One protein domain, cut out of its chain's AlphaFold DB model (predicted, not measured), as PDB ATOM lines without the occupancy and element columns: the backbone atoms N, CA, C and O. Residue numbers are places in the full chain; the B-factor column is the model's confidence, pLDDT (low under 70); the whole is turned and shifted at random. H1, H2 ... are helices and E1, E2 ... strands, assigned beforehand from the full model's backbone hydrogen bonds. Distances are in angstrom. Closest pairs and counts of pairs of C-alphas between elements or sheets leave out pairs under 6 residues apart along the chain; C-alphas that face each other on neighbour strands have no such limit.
ATOM      1  N   ARG A 104     -19.289 -12.114-118.102       60.06
ATOM      2  CA  ARG A 104     -20.250 -13.164-117.761       60.06
ATOM      3  C   ARG A 104     -19.550 -14.516-117.745       60.06
ATOM      4  O   ARG A 104     -18.859 -14.874-118.700       60.06
ATOM      5  N   GLU A 105     -19.790 -15.284-116.686       61.16
ATOM      6  CA  GLU A 105     -19.306 -16.655-116.606       61.16
ATOM      7  C   GLU A 105     -19.860 -17.478-117.773       61.16
ATOM      8  O   GLU A 105     -21.066 -17.506-118.027       61.16
ATOM      9  N   THR A 106     -18.962 -18.143-118.495       58.03
ATOM     10  CA  THR A 106     -19.332 -19.076-119.562       58.03
ATOM     11  C   THR A 106     -19.249 -20.497-119.019       58.03
ATOM     12  O   THR A 106     -18.188 -20.943-118.574       58.03
ATOM     13  N   HIS A 107     -20.379 -21.204-119.048       58.16
ATOM     14  CA  HIS A 107     -20.453 -22.621-118.706       58.16
ATOM     15  C   HIS A 107     -20.200 -23.470-119.951       58.16
ATOM     16  O   HIS A 107     -20.861 -23.294-120.976       58.16
ATOM     17  N   LEU A 108     -19.266 -24.410-119.843       61.41
ATOM     18  CA  LEU A 108     -19.059 -25.461-120.830       61.41
ATOM     19  C   LEU A 108     -20.129 -26.556-120.664       61.41
ATOM     20  O   LEU A 108     -20.738 -26.683-119.589       61.41
ATOM     21  N   PRO A 109     -20.360 -27.382-121.705       51.50
ATOM     22  CA  PRO A 109     -21.045 -28.657-121.534       51.50
ATOM     23  C   PRO A 109     -20.390 -29.428-120.375       51.50
ATOM     24  O   PRO A 109     -19.189 -29.310-120.156       51.50
ATOM     25  N   ASP A 110     -21.185 -30.160-119.599       65.75
ATOM     26  CA  ASP A 110     -20.777 -30.891-118.380       65.75
ATOM     27  C   ASP A 110     -20.644 -30.065-117.088       65.75
ATOM     28  O   ASP A 110     -20.328 -30.613-116.032       65.75
ATOM     29  N   GLY A 111     -20.980 -28.771-117.115       63.28
ATOM     30  CA  GLY A 111     -20.999 -27.930-115.909       63.28
ATOM     31  C   GLY A 111     -19.616 -27.448-115.463       63.28
ATOM     32  O   GLY A 111     -19.487 -26.891-114.375       63.28
ATOM     33  N   LEU A 112     -18.601 -27.633-116.309       65.00
ATOM     34  CA  LEU A 112     -17.271 -27.058-116.135       65.00
ATOM     35  C   LEU A 112     -17.302 -25.556-116.470       65.00
ATOM     36  O   LEU A 112     -17.934 -25.133-117.439       65.00
ATOM     37  N   LYS A 113     -16.629 -24.735-115.662       77.44
ATOM     38  CA  LYS A 113     -16.468 -23.294-115.903       77.44
ATOM     39  C   LYS A 113     -15.248 -23.073-116.798       77.44
ATOM     40  O   LYS A 113     -14.155 -23.514-116.446       77.44
ATOM     41  N   ASP A 114     -15.409 -22.376-117.928       84.50
ATOM     42  CA  ASP A 114     -14.259 -21.931-118.733       84.50
ATOM     43  C   ASP A 114     -13.617 -20.699-118.085       84.50
ATOM     44  O   ASP A 114     -13.778 -19.561-118.534       84.50
ATOM     45  N   TRP A 115     -12.938 -20.913-116.961       86.31
ATOM     46  CA  TRP A 115     -12.294 -19.828-116.231       86.31
ATOM     47  C   TRP A 115     -11.121 -19.236-117.027       86.31
ATOM     48  O   TRP A 115     -10.909 -18.026-116.999       86.31
ATOM     49  N   ARG A 116     -10.416 -20.044-117.834       89.56
ATOM     50  CA  ARG A 116      -9.339 -19.573-118.725       89.56
ATOM     51  C   ARG A 116      -9.874 -18.602-119.771       89.56
ATOM     52  O   ARG A 116      -9.304 -17.529-119.965       89.56
ATOM     53  N   GLY A 117     -10.993 -18.948-120.410       87.31
ATOM     54  CA  GLY A 117     -11.690 -18.070-121.341       87.31
ATOM     55  C   GLY A 117     -12.155 -16.770-120.692       87.31
ATOM     56  O   GLY A 117     -12.042 -15.719-121.319       87.31
ATOM     57  N   GLN A 118     -12.593 -16.814-119.431       86.12
ATOM     58  CA  GLN A 118     -12.987 -15.617-118.680       86.12
ATOM     59  C   GLN A 118     -11.807 -14.689-118.387       86.12
ATOM     60  O   GLN A 118     -11.924 -13.492-118.634       86.12
ATOM     61  N   ILE A 119     -10.666 -15.211-117.920       89.69
ATOM     62  CA  ILE A 119      -9.471 -14.377-117.700       89.69
ATOM     63  C   ILE A 119      -9.000 -13.761-119.020       89.69
ATOM     64  O   ILE A 119      -8.753 -12.557-119.085       89.69
ATOM     65  N   ARG A 120      -8.947 -14.555-120.095       90.56
ATOM     66  CA  ARG A 120      -8.574 -14.071-121.429       90.56
ATOM     67  C   ARG A 120      -9.497 -12.951-121.915       90.56
ATOM     68  O   ARG A 120      -9.017 -11.954-122.449       90.56
ATOM     69  N   GLU A 121     -10.807 -13.088-121.723       86.56
ATOM     70  CA  GLU A 121     -11.776 -12.051-122.090       86.56
ATOM     71  C   GLU A 121     -11.623 -10.786-121.232       86.56
ATOM     72  O   GLU A 121     -11.653  -9.680-121.771       86.56
ATOM     73  N   SER A 122     -11.381 -10.927-119.924       87.88
ATOM     74  CA  SER A 122     -11.076  -9.797-119.036       87.88
ATOM     75  C   SER A 122      -9.839  -9.029-119.484       87.88
ATOM     76  O   SER A 122      -9.891  -7.808-119.592       87.88
ATOM     77  N   MET A 123      -8.743  -9.729-119.790       89.31
ATOM     78  CA  MET A 123      -7.514  -9.100-120.277       89.31
ATOM     79  C   MET A 123      -7.715  -8.426-121.635       89.31
ATOM     80  O   MET A 123      -7.195  -7.340-121.864       89.31
ATOM     81  N   ARG A 124      -8.514  -9.023-122.529       88.69
ATOM     82  CA  ARG A 124      -8.855  -8.414-123.823       88.69
ATOM     83  C   ARG A 124      -9.648  -7.118-123.651       88.69
ATOM     84  O   ARG A 124      -9.417  -6.162-124.385       88.69
ATOM     85  N   ARG A 125     -10.608  -7.102-122.723       87.12
ATOM     86  CA  ARG A 125     -11.477  -5.946-122.473       87.12
ATOM     87  C   ARG A 125     -10.771  -4.843-121.689       87.12
ATOM     88  O   ARG A 125     -11.061  -3.670-121.905       87.12
ATOM     89  N   TYR A 126      -9.847  -5.222-120.813       88.62
ATOM     90  CA  TYR A 126      -9.144  -4.319-119.914       88.62
ATOM     91  C   TYR A 126      -7.636  -4.617-119.902       88.62
ATOM     92  O   TYR A 126      -7.109  -5.164-118.932       88.62
ATOM     93  N   PRO A 127      -6.923  -4.274-120.986       86.44
ATOM     94  CA  PRO A 127      -5.534  -4.680-121.174       86.44
ATOM     95  C   PRO A 127      -4.589  -4.104-120.125       86.44
ATOM     96  O   PRO A 127      -3.581  -4.739-119.849       86.44
ATOM     97  N   ASP A 128      -4.904  -2.955-119.524       88.25
ATOM     98  CA  ASP A 128      -4.056  -2.285-118.525       88.25
ATOM     99  C   ASP A 128      -4.352  -2.700-117.076       88.25
ATOM    100  O   ASP A 128      -3.642  -2.313-116.156       88.25
ATOM    101  N   ALA A 129      -5.392  -3.507-116.873       89.31
ATOM    102  CA  ALA A 129      -5.922  -3.864-115.560       89.31
ATOM    103  C   ALA A 129      -5.269  -5.091-114.931       89.31
ATOM    104  O   ALA A 129      -5.438  -5.362-113.745       89.31
ATOM    105  N   PHE A 130      -4.609  -5.896-115.760       92.06
ATOM    106  CA  PHE A 130      -4.249  -7.253-115.405       92.06
ATOM    107  C   PHE A 130      -2.835  -7.579-115.853       92.06
ATOM    108  O   PHE A 130      -2.402  -7.243-116.956       92.06
ATOM    109  N   VAL A 131      -2.154  -8.320-114.988       95.06
ATOM    110  CA  VAL A 131      -0.989  -9.124-115.328       95.06
ATOM    111  C   VAL A 131      -1.253 -10.533-114.832       95.06
ATOM    112  O   VAL A 131      -1.959 -10.741-113.842       95.06
ATOM    113  N   VAL A 132      -0.688 -11.508-115.521       95.44
ATOM    114  CA  VAL A 132      -0.903 -12.925-115.234       95.44
ATOM    115  C   VAL A 132       0.419 -13.664-115.224       95.44
ATOM    116  O   VAL A 132       1.354 -13.248-115.910       95.44
ATOM    117  N   PRO A 133       0.538 -14.751-114.449       96.25
ATOM    118  CA  PRO A 133       1.760 -15.528-114.462       96.25
ATOM    119  C   PRO A 133       1.898 -16.233-115.819       96.25
ATOM    120  O   PRO A 133       0.919 -16.714-116.388       96.25
ATOM    121  N   GLU A 134       3.112 -16.336-116.350       95.94
ATOM    122  CA  GLU A 134       3.363 -17.040-117.619       95.94
ATOM    123  C   GLU A 134       3.157 -18.553-117.500       95.94
ATOM    124  O   GLU A 134       2.958 -19.253-118.491       95.94
ATOM    125  N   ARG A 135       3.195 -19.073-116.270       93.81
ATOM    126  CA  ARG A 135       2.982 -20.481-115.936       93.81
ATOM    127  C   ARG A 135       2.027 -20.579-114.758       93.81
ATOM    128  O   ARG A 135       1.981 -19.682-113.928       93.81
ATOM    129  N   LEU A 136       1.319 -21.694-114.660       88.81
ATOM    130  CA  LEU A 136       0.493 -22.018-113.503       88.81
ATOM    131  C   LEU A 136       1.152 -23.158-112.718       88.81
ATOM    132  O   LEU A 136       1.756 -24.037-113.343       88.81
ATOM    133  N   PRO A 137       1.055 -23.172-111.380       84.81
ATOM    134  CA  PRO A 137       1.339 -24.363-110.614       84.81
ATOM    135  C   PRO A 137       0.284 -25.441-110.929       84.81
ATOM    136  O   PRO A 137      -0.823 -25.161-111.400       84.81
ATOM    137  N   SER A 138       0.676 -26.702-110.770       80.31
ATOM    138  CA  SER A 138      -0.085 -27.867-111.249       80.31
ATOM    139  C   SER A 138      -1.385 -28.141-110.487       80.31
ATOM    140  O   SER A 138      -2.176 -28.976-110.916       80.31
ATOM    141  N   ASP A 139      -1.575 -27.472-109.360       77.56
ATOM    142  CA  ASP A 139      -2.644 -27.625-108.375       77.56
ATOM    143  C   ASP A 139      -3.665 -26.475-108.399       77.56
ATOM    144  O   ASP A 139      -4.563 -26.441-107.562       77.56
ATOM    145  N   ILE A 140      -3.592 -25.547-109.365       79.25
ATOM    146  CA  ILE A 140      -4.658 -24.547-109.539       79.25
ATOM    147  C   ILE A 140      -5.929 -25.211-110.059       79.25
ATOM    148  O   ILE A 140      -5.951 -25.800-111.146       79.25
ATOM    149  N   PHE A 141      -7.021 -24.999-109.327       73.94
ATOM    150  CA  PHE A 141      -8.357 -25.413-109.743       73.94
ATOM    151  C   PHE A 141      -9.062 -24.317-110.545       73.94
ATOM    152  O   PHE A 141      -9.677 -24.607-111.578       73.94
ATOM    153  N   GLU A 142      -8.944 -23.062-110.107       83.81
ATOM    154  CA  GLU A 142      -9.662 -21.928-110.686       83.81
ATOM    155  C   GLU A 142      -8.877 -20.615-110.545       83.81
ATOM    156  O   GLU A 142      -8.145 -20.394-109.581       83.81
ATOM    157  N   MET A 143      -9.047 -19.726-111.526       88.81
ATOM    158  CA  MET A 143      -8.722 -18.308-111.397       88.81
ATOM    159  C   MET A 143      -9.950 -17.495-111.775       88.81
ATOM    160  O   MET A 143     -10.658 -17.835-112.726       88.81
ATOM    161  N   HIS A 144     -10.184 -16.396-111.077       86.56
ATOM    162  CA  HIS A 144     -11.335 -15.540-111.315       86.56
ATOM    163  C   HIS A 144     -10.934 -14.069-111.235       86.56
ATOM    164  O   HIS A 144     -10.008 -13.690-110.525       86.56
ATOM    165  N   VAL A 145     -11.644 -13.222-111.975       87.62
ATOM    166  CA  VAL A 145     -11.513 -11.773-111.810       87.62
ATOM    167  C   VAL A 145     -12.441 -11.335-110.690       87.62
ATOM    168  O   VAL A 145     -13.619 -11.694-110.684       87.62
ATOM    169  N   ALA A 146     -11.917 -10.554-109.758       83.81
ATOM    170  CA  ALA A 146     -12.700  -9.904-108.721       83.81
ATOM    171  C   ALA A 146     -12.403  -8.404-108.697       83.81
ATOM    172  O   ALA A 146     -11.469  -7.919-109.334       83.81
ATOM    173  N   VAL A 147     -13.247  -7.667-107.981       82.81
ATOM    174  CA  VAL A 147     -13.111  -6.225-107.790       82.81
ATOM    175  C   VAL A 147     -13.054  -5.970-106.295       82.81
ATOM    176  O   VAL A 147     -13.948  -6.399-105.560       82.81
ATOM    177  N   HIS A 148     -12.016  -5.276-105.845       77.88
ATOM    178  CA  HIS A 148     -11.848  -4.892-104.451       77.88
ATOM    179  C   HIS A 148     -11.433  -3.428-104.370       77.88
ATOM    180  O   HIS A 148     -10.479  -3.032-105.026       77.88
ATOM    181  N   GLY A 149     -12.167  -2.612-103.606       73.62
ATOM    182  CA  GLY A 149     -11.866  -1.179-103.497       73.62
ATOM    183  C   GLY A 149     -11.789  -0.468-104.855       73.62
ATOM    184  O   GLY A 149     -10.886   0.328-105.068       73.62
ATOM    185  N   GLU A 150     -12.690  -0.809-105.787       77.88
ATOM    186  CA  GLU A 150     -12.705  -0.322-107.184       77.88
ATOM    187  C   GLU A 150     -11.524  -0.774-108.059       77.88
ATOM    188  O   GLU A 150     -11.468  -0.421-109.236       77.88
ATOM    189  N   GLN A 151     -10.624  -1.604-107.533       81.12
ATOM    190  CA  GLN A 151      -9.507  -2.156-108.285       81.12
ATOM    191  C   GLN A 151      -9.819  -3.568-108.771       81.12
ATOM    192  O   GLN A 151     -10.289  -4.408-107.991       81.12
ATOM    193  N   PRO A 152      -9.569  -3.855-110.053       84.44
ATOM    194  CA  PRO A 152      -9.671  -5.198-110.567       84.44
ATOM    195  C   PRO A 152      -8.465  -6.000-110.085       84.44
ATOM    196  O   PRO A 152      -7.339  -5.509-109.994       84.44
ATOM    197  N   LEU A 153      -8.697  -7.263-109.789       89.62
ATOM    198  CA  LEU A 153      -7.639  -8.180-109.414       89.62
ATOM    199  C   LEU A 153      -7.956  -9.573-109.932       89.62
ATOM    200  O   LEU A 153      -9.090  -9.880-110.315       89.62
ATOM    201  N   ILE A 154      -6.939 -10.422-109.928       92.12
ATOM    202  CA  ILE A 154      -7.086 -11.836-110.245       92.12
ATOM    203  C   ILE A 154      -6.943 -12.621-108.952       92.12
ATOM    204  O   ILE A 154      -5.878 -12.610-108.341       92.12
ATOM    205  N   GLY A 155      -8.022 -13.286-108.553       90.06
ATOM    206  CA  GLY A 155      -8.018 -14.300-107.512       90.06
ATOM    207  C   GLY A 155      -7.624 -15.653-108.096       90.06
ATOM    208  O   GLY A 155      -8.022 -16.010-109.208       90.06
ATOM    209  N   VAL A 156      -6.821 -16.394-107.349       88.75
ATOM    210  CA  VAL A 156      -6.331 -17.723-107.694       88.75
ATOM    211  C   VAL A 156      -6.665 -18.666-106.552       88.75
ATOM    212  O   VAL A 156      -6.166 -18.501-105.435       88.75
ATOM    213  N   ASP A 157      -7.488 -19.661-106.858       81.50
ATOM    214  CA  ASP A 157      -7.924 -20.672-105.909       81.50
ATOM    215  C   ASP A 157      -6.961 -21.867-105.967       81.50
ATOM    216  O   ASP A 157      -6.838 -22.560-106.985       81.50
ATOM    217  N   THR A 158      -6.259 -22.082-104.855       73.31
ATOM    218  CA  THR A 158      -5.337 -23.203-104.619       73.31
ATOM    219  C   THR A 158      -5.923 -24.130-103.547       73.31
ATOM    220  O   THR A 158      -6.954 -23.816-102.951       73.31
ATOM    221  N   ASP A 159      -5.275 -25.262-103.255       64.88
ATOM    222  CA  ASP A 159      -5.647 -26.125-102.116       64.88
ATOM    223  C   ASP A 159      -5.404 -25.446-100.731       64.88
ATOM    224  O   ASP A 159      -5.671 -26.047 -99.685       64.88
ATOM    225  N   GLY A 160      -4.936 -24.186-100.712       62.66
ATOM    226  CA  GLY A 160      -4.688 -23.330 -99.544       62.66
ATOM    227  C   GLY A 160      -5.384 -21.948 -99.617       62.66
ATOM    228  O   GLY A 160      -6.418 -21.797-100.265       62.66
ATOM    229  N   PRO A 161      -4.888 -20.909 -98.909       66.56
ATOM    230  CA  PRO A 161      -5.389 -19.545 -99.006       66.56
ATOM    231  C   PRO A 161      -5.259 -19.037-100.433       66.56
ATOM    232  O   PRO A 161      -4.274 -19.311-101.121       66.56
ATOM    233  N   GLY A 162      -6.234 -18.233-100.843       81.62
ATOM    234  CA  GLY A 162      -6.224 -17.632-102.166       81.62
ATOM    235  C   GLY A 162      -5.011 -16.728-102.382       81.62
ATOM    236  O   GLY A 162      -4.568 -16.012-101.473       81.62
ATOM    237  N   VAL A 163      -4.497 -16.750-103.609       91.06
ATOM    238  CA  VAL A 163      -3.480 -15.812-104.094       91.06
ATOM    239  C   VAL A 163      -4.157 -14.755-104.945       91.06
ATOM    240  O   VAL A 163      -5.039 -15.059-105.739       91.06
ATOM    241  N   PHE A 164      -3.764 -13.503-104.756       92.31
ATOM    242  CA  PHE A 164      -4.383 -12.358-105.398       92.31
ATOM    243  C   PHE A 164      -3.318 -11.545-106.120       92.31
ATOM    244  O   PHE A 164      -2.288 -11.199-105.545       92.31
ATOM    245  N   ILE A 165      -3.562 -11.250-107.390       95.06
ATOM    246  CA  ILE A 165      -2.673 -10.450-108.232       95.06
ATOM    247  C   ILE A 165      -3.365  -9.116-108.486       95.06
ATOM    248  O   ILE A 165      -4.438  -9.078-109.092       95.06
ATOM    249  N   CYS A 166      -2.752  -8.039-108.010       94.19
ATOM    250  CA  CYS A 166      -3.250  -6.672-108.120       94.19
ATOM    251  C   CYS A 166      -2.301  -5.829-108.981       94.19
ATOM    252  O   CYS A 166      -1.083  -5.930-108.825       94.19
ATOM    253  N   VAL A 167      -2.857  -5.009-109.877       94.44
ATOM    254  CA  VAL A 167      -2.114  -4.076-110.741       94.44
ATOM    255  C   VAL A 167      -2.445  -2.647-110.326       94.44
ATOM    256  O   VAL A 167      -3.426  -2.068-110.779       94.44
ATOM    257  N   ALA A 168      -1.640  -2.105-109.422       91.94
ATOM    258  CA  ALA A 168      -1.669  -0.722-108.955       91.94
ATOM    259  C   ALA A 168      -0.381  -0.463-108.154       91.94
ATOM    260  O   ALA A 168       0.488  -1.336-108.066       91.94
ATOM    261  N   ASP A 169      -0.242   0.714-107.543       93.12
ATOM    262  CA  ASP A 169       0.756   0.883-106.490       93.12
ATOM    263  C   ASP A 169       0.400   0.058-105.240       93.12
ATOM    264  O   ASP A 169      -0.752  -0.318-104.999       93.12
ATOM    265  N   LEU A 170       1.416  -0.222-104.421       91.88
ATOM    266  CA  LEU A 170       1.272  -1.095-103.261       91.88
ATOM    267  C   LEU A 170       0.241  -0.577-102.251       91.88
ATOM    268  O   LEU A 170      -0.483  -1.381-101.666       91.88
ATOM    269  N   ALA A 171       0.167   0.740-102.039       91.25
ATOM    270  CA  ALA A 171      -0.753   1.310-101.061       91.25
ATOM    271  C   ALA A 171      -2.205   1.093-101.501       91.25
ATOM    272  O   ALA A 171      -3.037   0.682-100.691       91.25
ATOM    273  N   THR A 172      -2.485   1.274-102.791       90.75
ATOM    274  CA  THR A 172      -3.780   0.939-103.387       90.75
ATOM    275  C   THR A 172      -4.073  -0.560-103.317       90.75
ATOM    276  O   THR A 172      -5.157  -0.940-102.878       90.75
ATOM    277  N   CYS A 173      -3.118  -1.433-103.649       89.69
ATOM    278  CA  CYS A 173      -3.330  -2.883-103.560       89.69
ATOM    279  C   CYS A 173      -3.553  -3.391-102.129       89.69
ATOM    280  O   CYS A 173      -4.172  -4.432-101.942       89.69
ATOM    281  N   GLN A 174      -3.061  -2.686-101.109       88.88
ATOM    282  CA  GLN A 174      -3.292  -3.028 -99.703       88.88
ATOM    283  C   GLN A 174      -4.576  -2.418 -99.138       88.88
ATOM    284  O   GLN A 174      -4.971  -2.753 -98.017       88.88
ATOM    285  N   GLN A 175      -5.253  -1.549 -99.892       85.31
ATOM    286  CA  GLN A 175      -6.482  -0.898 -99.467       85.31
ATOM    287  C   GLN A 175      -7.617  -1.935 -99.384       85.31
ATOM    288  O   GLN A 175      -8.296  -2.231-100.361       85.31
ATOM    289  N   GLY A 176      -7.782  -2.519 -98.191       71.44
ATOM    290  CA  GLY A 176      -8.737  -3.594 -97.891       71.44
ATOM    291  C   GLY A 176      -8.129  -5.004 -97.779       71.44
ATOM    292  O   GLY A 176      -8.825  -5.949 -97.405       71.44
ATOM    293  N   PHE A 177      -6.809  -5.113 -97.960       81.62
ATOM    294  CA  PHE A 177      -5.999  -6.314 -97.717       81.62
ATOM    295  C   PHE A 177      -4.864  -6.037 -96.717       81.62
ATOM    296  O   PHE A 177      -3.770  -6.578 -96.840       81.62
ATOM    297  N   THR A 178      -5.099  -5.168 -95.732       76.56
ATOM    298  CA  THR A 178      -4.053  -4.595 -94.862       76.56
ATOM    299  C   THR A 178      -3.164  -5.641 -94.178       76.56
ATOM    300  O   THR A 178      -1.972  -5.410 -94.001       76.56
ATOM    301  N   ASP A 179      -3.721  -6.806 -93.848       82.12
ATOM    302  CA  ASP A 179      -3.009  -7.883 -93.146       82.12
ATOM    303  C   ASP A 179      -2.457  -8.969 -94.086       82.12
ATOM    304  O   ASP A 179      -1.976 -10.011 -93.636       82.12
ATOM    305  N   TRP A 180      -2.565  -8.771 -95.399       87.31
ATOM    306  CA  TRP A 180      -2.191  -9.778 -96.381       87.31
ATOM    307  C   TRP A 180      -0.718  -9.619 -96.759       87.31
ATOM    308  O   TRP A 180      -0.319  -8.564 -97.266       87.31
ATOM    309  N   PRO A 181       0.123 -10.642 -96.533       89.19
ATOM    310  CA  PRO A 181       1.522 -10.576 -96.918       89.19
ATOM    311  C   PRO A 181       1.672 -10.458 -98.435       89.19
ATOM    312  O   PRO A 181       1.079 -11.211 -99.211       89.19
ATOM    313  N   VAL A 182       2.542  -9.539 -98.845       91.94
ATOM    314  CA  VAL A 182       3.009  -9.434-100.225       91.94
ATOM    315  C   VAL A 182       4.164 -10.406-100.402       91.94
ATOM    316  O   VAL A 182       5.210 -10.258 -99.768       91.94
ATOM    317  N   VAL A 183       3.986 -11.403-101.263       92.38
ATOM    318  CA  VAL A 183       5.051 -12.368-101.584       92.38
ATOM    319  C   VAL A 183       5.917 -11.898-102.741       92.38
ATOM    320  O   VAL A 183       7.056 -12.346-102.876       92.38
ATOM    321  N   ARG A 184       5.398 -10.982-103.564       94.94
ATOM    322  CA  ARG A 184       6.138 -10.393-104.675       94.94
ATOM    323  C   ARG A 184       5.568  -9.048-105.097       94.94
ATOM    324  O   ARG A 184       4.357  -8.872-105.151       94.94
ATOM    325  N   SER A 185       6.470  -8.163-105.500       97.25
ATOM    326  CA  SER A 185       6.169  -6.953-106.259       97.25
ATOM    327  C   SER A 185       7.025  -6.936-107.521       97.25
ATOM    328  O   SER A 185       8.127  -7.492-107.525       97.25
ATOM    329  N   GLY A 186       6.551  -6.300-108.583       96.88
ATOM    330  CA  GLY A 186       7.326  -6.147-109.808       96.88
ATOM    331  C   GLY A 186       6.678  -5.193-110.795       96.88
ATOM    332  O   GLY A 186       5.696  -4.530-110.475       96.88
ATOM    333  N   GLU A 187       7.239  -5.154-111.999       97.31
ATOM    334  CA  GLU A 187       6.738  -4.344-113.103       97.31
ATOM    335  C   GLU A 187       6.690  -5.181-114.387       97.31
ATOM    336  O   GLU A 187       7.608  -5.962-114.652       97.31
ATOM    337  N   VAL A 188       5.619  -5.031-115.167       96.56
ATOM    338  CA  VAL A 188       5.456  -5.609-116.511       96.56
ATOM    339  C   VAL A 188       4.892  -4.523-117.417       96.56
ATOM    340  O   VAL A 188       3.859  -3.951-117.089       96.56
ATOM    341  N   ASP A 189       5.562  -4.218-118.530       94.25
ATOM    342  CA  ASP A 189       5.133  -3.184-119.486       94.25
ATOM    343  C   ASP A 189       4.778  -1.838-118.816       94.25
ATOM    344  O   ASP A 189       3.746  -1.232-119.103       94.25
ATOM    345  N   SER A 190       5.628  -1.384-117.883       93.75
ATOM    346  CA  SER A 190       5.431  -0.166-117.076       93.75
ATOM    347  C   SER A 190       4.245  -0.196-116.105       93.75
ATOM    348  O   SER A 190       3.787   0.849-115.644       93.75
ATOM    349  N   ARG A 191       3.756  -1.391-115.757       92.56
ATOM    350  CA  ARG A 191       2.664  -1.593-114.799       92.56
ATOM    351  C   ARG A 191       3.184  -2.262-113.543       92.56
ATOM    352  O   ARG A 191       3.641  -3.406-113.589       92.56
ATOM    353  N   SER A 192       3.075  -1.557-112.426       95.94
ATOM    354  CA  SER A 192       3.345  -2.119-111.108       95.94
ATOM    355  C   SER A 192       2.331  -3.207-110.784       95.94
ATOM    356  O   SER A 192       1.127  -3.017-110.962       95.94
ATOM    357  N   PHE A 193       2.815  -4.341-110.292       96.38
ATOM    358  CA  PHE A 193       1.961  -5.409-109.804       96.38
ATOM    359  C   PHE A 193       2.438  -5.947-108.463       96.38
ATOM    360  O   PHE A 193       3.631  -5.920-108.133       96.38
ATOM    361  N   HIS A 194       1.485  -6.496-107.722       96.25
ATOM    362  CA  HIS A 194       1.687  -7.068-106.405       96.25
ATOM    363  C   HIS A 194       0.959  -8.405-106.296       96.25
ATOM    364  O   HIS A 194      -0.211  -8.524-106.661       96.25
ATOM    365  N   VAL A 195       1.663  -9.410-105.784       95.19
ATOM    366  CA  VAL A 195       1.110 -10.723-105.452       95.19
ATOM    367  C   VAL A 195       0.897 -10.761-103.948       95.19
ATOM    368  O   VAL A 195       1.859 -10.782-103.172       95.19
ATOM    369  N   LEU A 196      -0.368 -10.746-103.551       92.44
ATOM    370  CA  LEU A 196      -0.819 -10.821-102.171       92.44
ATOM    371  C   LEU A 196      -1.318 -12.231-101.881       92.44
ATOM    372  O   LEU A 196      -1.883 -12.901-102.745       92.44
ATOM    373  N   VAL A 197      -1.123 -12.679-100.652       89.12
ATOM    374  CA  VAL A 197      -1.593 -13.989-100.206       89.12
ATOM    375  C   VAL A 197      -2.551 -13.772 -99.056       89.12
ATOM    376  O   VAL A 197      -2.219 -13.059 -98.108       89.12
ATOM    377  N   SER A 198      -3.733 -14.381 -99.127       83.81
ATOM    378  CA  SER A 198      -4.661 -14.351 -98.003       83.81
ATOM    379  C   SER A 198      -3.967 -14.920 -96.764       83.81
ATOM    380  O   SER A 198      -3.367 -15.998 -96.843       83.81
ATOM    381  N   PRO A 199      -4.048 -14.253 -95.601       74.44
ATOM    382  CA  PRO A 199      -3.496 -14.796 -94.383       74.44
ATOM    383  C   PRO A 199      -4.167 -16.141 -94.086       74.44
ATOM    384  O   PRO A 199      -5.335 -16.365 -94.434       74.44
ATOM    385  N   PRO A 200      -3.432 -17.060 -93.453       67.06
ATOM    386  CA  PRO A 200      -3.994 -18.328 -93.030       67.06
ATOM    387  C   PRO A 200      -5.161 -18.113 -92.059       67.06
ATOM    388  O   PRO A 200      -5.141 -17.211 -91.224       67.06
ATOM    389  N   GLY A 201      -6.142 -19.017 -92.079       61.50
ATOM    390  CA  GLY A 201      -7.222 -19.020 -91.087       61.50
ATOM    391  C   GLY A 201      -6.753 -19.307 -89.649       61.50
ATOM    392  O   GLY A 201      -7.547 -19.181 -88.714       61.50
ATOM    393  N   LYS A 202      -5.483 -19.701 -89.455       56.06
ATOM    394  CA  LYS A 202      -4.833 -19.957 -88.161       56.06
ATOM    395  C   LYS A 202      -3.415 -19.359 -88.106       56.06
ATOM    396  O   LYS A 202      -2.736 -19.346 -89.128       56.06
ATOM    397  N   PRO A 203      -2.926 -18.944 -86.922       47.81
ATOM    398  CA  PRO A 203      -1.658 -18.216 -86.768       47.81
ATOM    399  C   PRO A 203      -0.402 -18.948 -87.274       47.81
ATOM    400  O   PRO A 203       0.523 -18.284 -87.730       47.81
ATOM    401  N   ASP A 204      -0.382 -20.284 -87.277       49.72
ATOM    402  CA  ASP A 204       0.796 -21.064 -87.697       49.72
ATOM    403  C   ASP A 204       0.743 -21.517 -89.160       49.72
ATOM    404  O   ASP A 204       1.634 -22.230 -89.622       49.72
ATOM    405  N   GLU A 205      -0.312 -21.164 -89.899       57.84
ATOM    406  CA  GLU A 205      -0.541 -21.825 -91.175       57.84
ATOM    407  C   GLU A 205       0.208 -21.168 -92.343       57.84
ATOM    408  O   GLU A 205       0.664 -21.915 -93.171       57.84
ATOM    409  N   THR A 206       0.429 -19.864 -92.520       54.50
ATOM    410  CA  THR A 206       0.806 -19.205 -93.824       54.50
ATOM    411  C   THR A 206      -0.037 -19.577 -95.068       54.50
ATOM    412  O   THR A 206      -0.011 -18.869 -96.067       54.50
ATOM    413  N   GLY A 207      -0.771 -20.681 -94.963       65.69
ATOM    414  CA  GLY A 207      -1.567 -21.501 -95.840       65.69
ATOM    415  C   GLY A 207      -1.003 -21.867 -97.212       65.69
ATOM    416  O   GLY A 207      -1.441 -22.878 -97.745       65.69
ATOM    417  N   LEU A 208      -0.015 -21.152 -97.747       77.12
ATOM    418  CA  LEU A 208       0.809 -21.656 -98.844       77.12
ATOM    419  C   LEU A 208       1.955 -22.507 -98.294       77.12
ATOM    420  O   LEU A 208       2.679 -22.086 -97.384       77.12
ATOM    421  N   THR A 209       2.172 -23.668 -98.900       80.44
ATOM    422  CA  THR A 209       3.380 -24.477 -98.719       80.44
ATOM    423  C   THR A 209       4.633 -23.688 -99.117       80.44
ATOM    424  O   THR A 209       4.580 -22.694 -99.846       80.44
ATOM    425  N   THR A 210       5.806 -24.136 -98.656       83.25
ATOM    426  CA  THR A 210       7.092 -23.535 -99.052       83.25
ATOM    427  C   THR A 210       7.257 -23.503-100.572       83.25
ATOM    428  O   THR A 210       7.660 -22.475-101.110       83.25
ATOM    429  N   SER A 211       6.881 -24.587-101.255       84.88
ATOM    430  CA  SER A 211       6.971 -24.706-102.712       84.88
ATOM    431  C   SER A 211       6.043 -23.732-103.440       84.88
ATOM    432  O   SER A 211       6.460 -23.106-104.411       84.88
ATOM    433  N   GLU A 212       4.806 -23.548-102.970       86.31
ATOM    434  CA  GLU A 212       3.876 -22.573-103.562       86.31
ATOM    435  C   GLU A 212       4.368 -21.140-103.357       86.31
ATOM    436  O   GLU A 212       4.322 -20.322-104.275       86.31
ATOM    437  N   ARG A 213       4.900 -20.827-102.171       86.25
ATOM    438  CA  ARG A 213       5.483 -19.504-101.917       86.25
ATOM    439  C   ARG A 213       6.670 -19.234-102.834       86.25
ATOM    440  O   ARG A 213       6.765 -18.142-103.389       86.25
ATOM    441  N   GLU A 214       7.559 -20.209-102.999       89.88
ATOM    442  CA  GLU A 214       8.702 -20.107-103.910       89.88
ATOM    443  C   GLU A 214       8.249 -19.936-105.365       89.88
ATOM    444  O   GLU A 214       8.790 -19.094-106.087       89.88
ATOM    445  N   PHE A 215       7.206 -20.659-105.782       91.94
ATOM    446  CA  PHE A 215       6.600 -20.488-107.097       91.94
ATOM    447  C   PHE A 215       6.116 -19.048-107.309       91.94
ATOM    448  O   PHE A 215       6.556 -18.390-108.252       91.94
ATOM    449  N   TRP A 216       5.276 -18.511-106.419       92.06
ATOM    450  CA  TRP A 216       4.729 -17.155-106.566       92.06
ATOM    451  C   TRP A 216       5.796 -16.059-106.453       92.06
ATOM    452  O   TRP A 216       5.711 -15.029-107.127       92.06
ATOM    453  N   ALA A 217       6.848 -16.303-105.672       92.38
ATOM    454  CA  ALA A 217       7.995 -15.408-105.584       92.38
ATOM    455  C   ALA A 217       8.817 -15.355-106.886       92.38
ATOM    456  O   ALA A 217       9.431 -14.329-107.169       92.38
ATOM    457  N   THR A 218       8.814 -16.411-107.709       95.38
ATOM    458  CA  THR A 218       9.752 -16.553-108.844       95.38
ATOM    459  C   THR A 218       9.099 -16.649-110.225       95.38
ATOM    460  O   THR A 218       9.757 -16.362-111.226       95.38
ATOM    461  N   VAL A 219       7.810 -16.985-110.325       96.00
ATOM    462  CA  VAL A 219       7.111 -17.168-111.609       96.00
ATOM    463  C   VAL A 219       7.119 -15.883-112.459       96.00
ATOM    464  O   VAL A 219       6.797 -14.818-111.944       96.00
ATOM    465  N   PRO A 220       7.513 -15.911-113.741       97.31
ATOM    466  CA  PRO A 220       7.419 -14.730-114.604       97.31
ATOM    467  C   PRO A 220       5.968 -14.264-114.785       97.31
ATOM    468  O   PRO A 220       5.052 -15.084-114.725       97.31
ATOM    469  N   PHE A 221       5.771 -12.969-115.028       96.94
ATOM    470  CA  PHE A 221       4.461 -12.364-115.281       96.94
ATOM    471  C   PHE A 221       4.448 -11.667-116.637       96.94
ATOM    472  O   PHE A 221       5.472 -11.155-117.083       96.94
ATOM    473  N   THR A 222       3.274 -11.623-117.261       96.44
ATOM    474  CA  THR A 222       3.049 -11.000-118.563       96.44
ATOM    475  C   THR A 222       1.727 -10.234-118.588       96.44
ATOM    476  O   THR A 222       0.778 -10.578-117.879       96.44
ATOM    477  N   ALA A 223       1.664  -9.194-119.417       93.94
ATOM    478  CA  ALA A 223       0.436  -8.511-119.811       93.94
ATOM    479  C   ALA A 223      -0.200  -9.125-121.075       93.94
ATOM    480  O   ALA A 223      -1.305  -8.748-121.467       93.94
ATOM    481  N   GLY A 224       0.506 -10.050-121.735       91.06
ATOM    482  CA  GLY A 224       0.034 -10.761-122.916       91.06
ATOM    483  C   GLY A 224      -0.850 -11.964-122.584       91.06
ATOM    484  O   GLY A 224      -1.240 -12.193-121.443       91.06
ATOM    485  N   THR A 225      -1.168 -12.764-123.603       89.81
ATOM    486  CA  THR A 225      -1.906 -14.027-123.443       89.81
ATOM    487  C   THR A 225      -0.921 -15.200-123.386       89.81
ATOM    488  O   THR A 225      -0.407 -15.584-124.437       89.81
ATOM    489  N   PRO A 226      -0.628 -15.771-122.204       92.31
ATOM    490  CA  PRO A 226       0.265 -16.922-122.083       92.31
ATOM    491  C   PRO A 226      -0.367 -18.208-122.636       92.31
ATOM    492  O   PRO A 226      -1.591 -18.331-122.723       92.31
TER     493      PRO A 226
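This is residues 104 to 226 of the 236 residues of an uncharacterized protein of Kineococcus xinjiangensis (UniProt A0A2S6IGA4). One strongly twisted sheet of five strands forms a wall, with H1 over the edge strand E1 and H3 over E5 and E4 at the other edge, both helices on the same face. The very short H2 only grazes the sheet, and the long link after H1 is tied to the last residues by a short pairing. The 123 printed residues hold three named helices and five named strands, in the order H1 E1 E2 E3 H2 E4 E5 H3; the sheet order is E1, E2, E3, E5, E4, all antiparallel. The class is mixed, helices and strands, with under half of the residues in named elements. The whole is compact and rounded, with a radius of gyration of the C-alphas of 14.1 A and spans of 41 by 35 by 26 A.

H1, residues 115 to 125, begins with C-alpha 115 at (-12.294, -19.828, -116.231) and is 15.2 A long. E1, residues 142 to 148, is 18.3 A long, and E2, residues 151 to 157, is 18.7 A long. E3 is residues 163 to 166 and H2 residues 170 to 173. E4, residues 182 to 188, is 16.9 A long, and E5, residues 191 to 197, is 19.6 A long. H3, residues 210 to 218, ends with C-alpha 218 at (9.752, -16.553, -108.844).

E1, E2 and E3 form a meander, each strand the antiparallel neighbour of the one before. N 146 and O 153 of the hairpin E1 and E2 are 3.0 A apart, and N 156 and O 163 of the hairpin E2 and E3 are 2.7 A apart. Between the neighbour strands E3 and E5, N 164 and O 196 are within hydrogen-bond range at 2.8 A; in the hairpin E4 and E5, N 186 and O 193 are within hydrogen-bond range at 3.0 A. E3, H2 and E4 make a split strand-helix-strand unit, two strands running the same way with E5 between them, and its crossover is right-handed. H1 and H3 on one face give two layers. H1 is over E1 at a height over the sheet of 8.6 A; the closest C-alphas, of Trp 115 and Met 143, are 6.2 A apart. H3 is over E5 and, only just, with 3 C-alphas, over E4; its closest C-alpha pair with E4 is Arg 184 and Ala 217, 5.4 A. H1 and H3 are apart. In H1 and H3 every O i to N i+4 pair is within hydrogen-bond range; H2 is too short for one.

The C-alphas farthest apart, of Asp 110 and Ala 171, are 41.7 A apart. The printed part has no cut. The links H1 to E1 and E5 to H3 are long. Residues 132 to 133 pair antiparallel with residues 221 to 222. The mean pLDDT of the printed part is 83.8; residues 104 to 112, 159 to 161 and 200 to 207 are under 70.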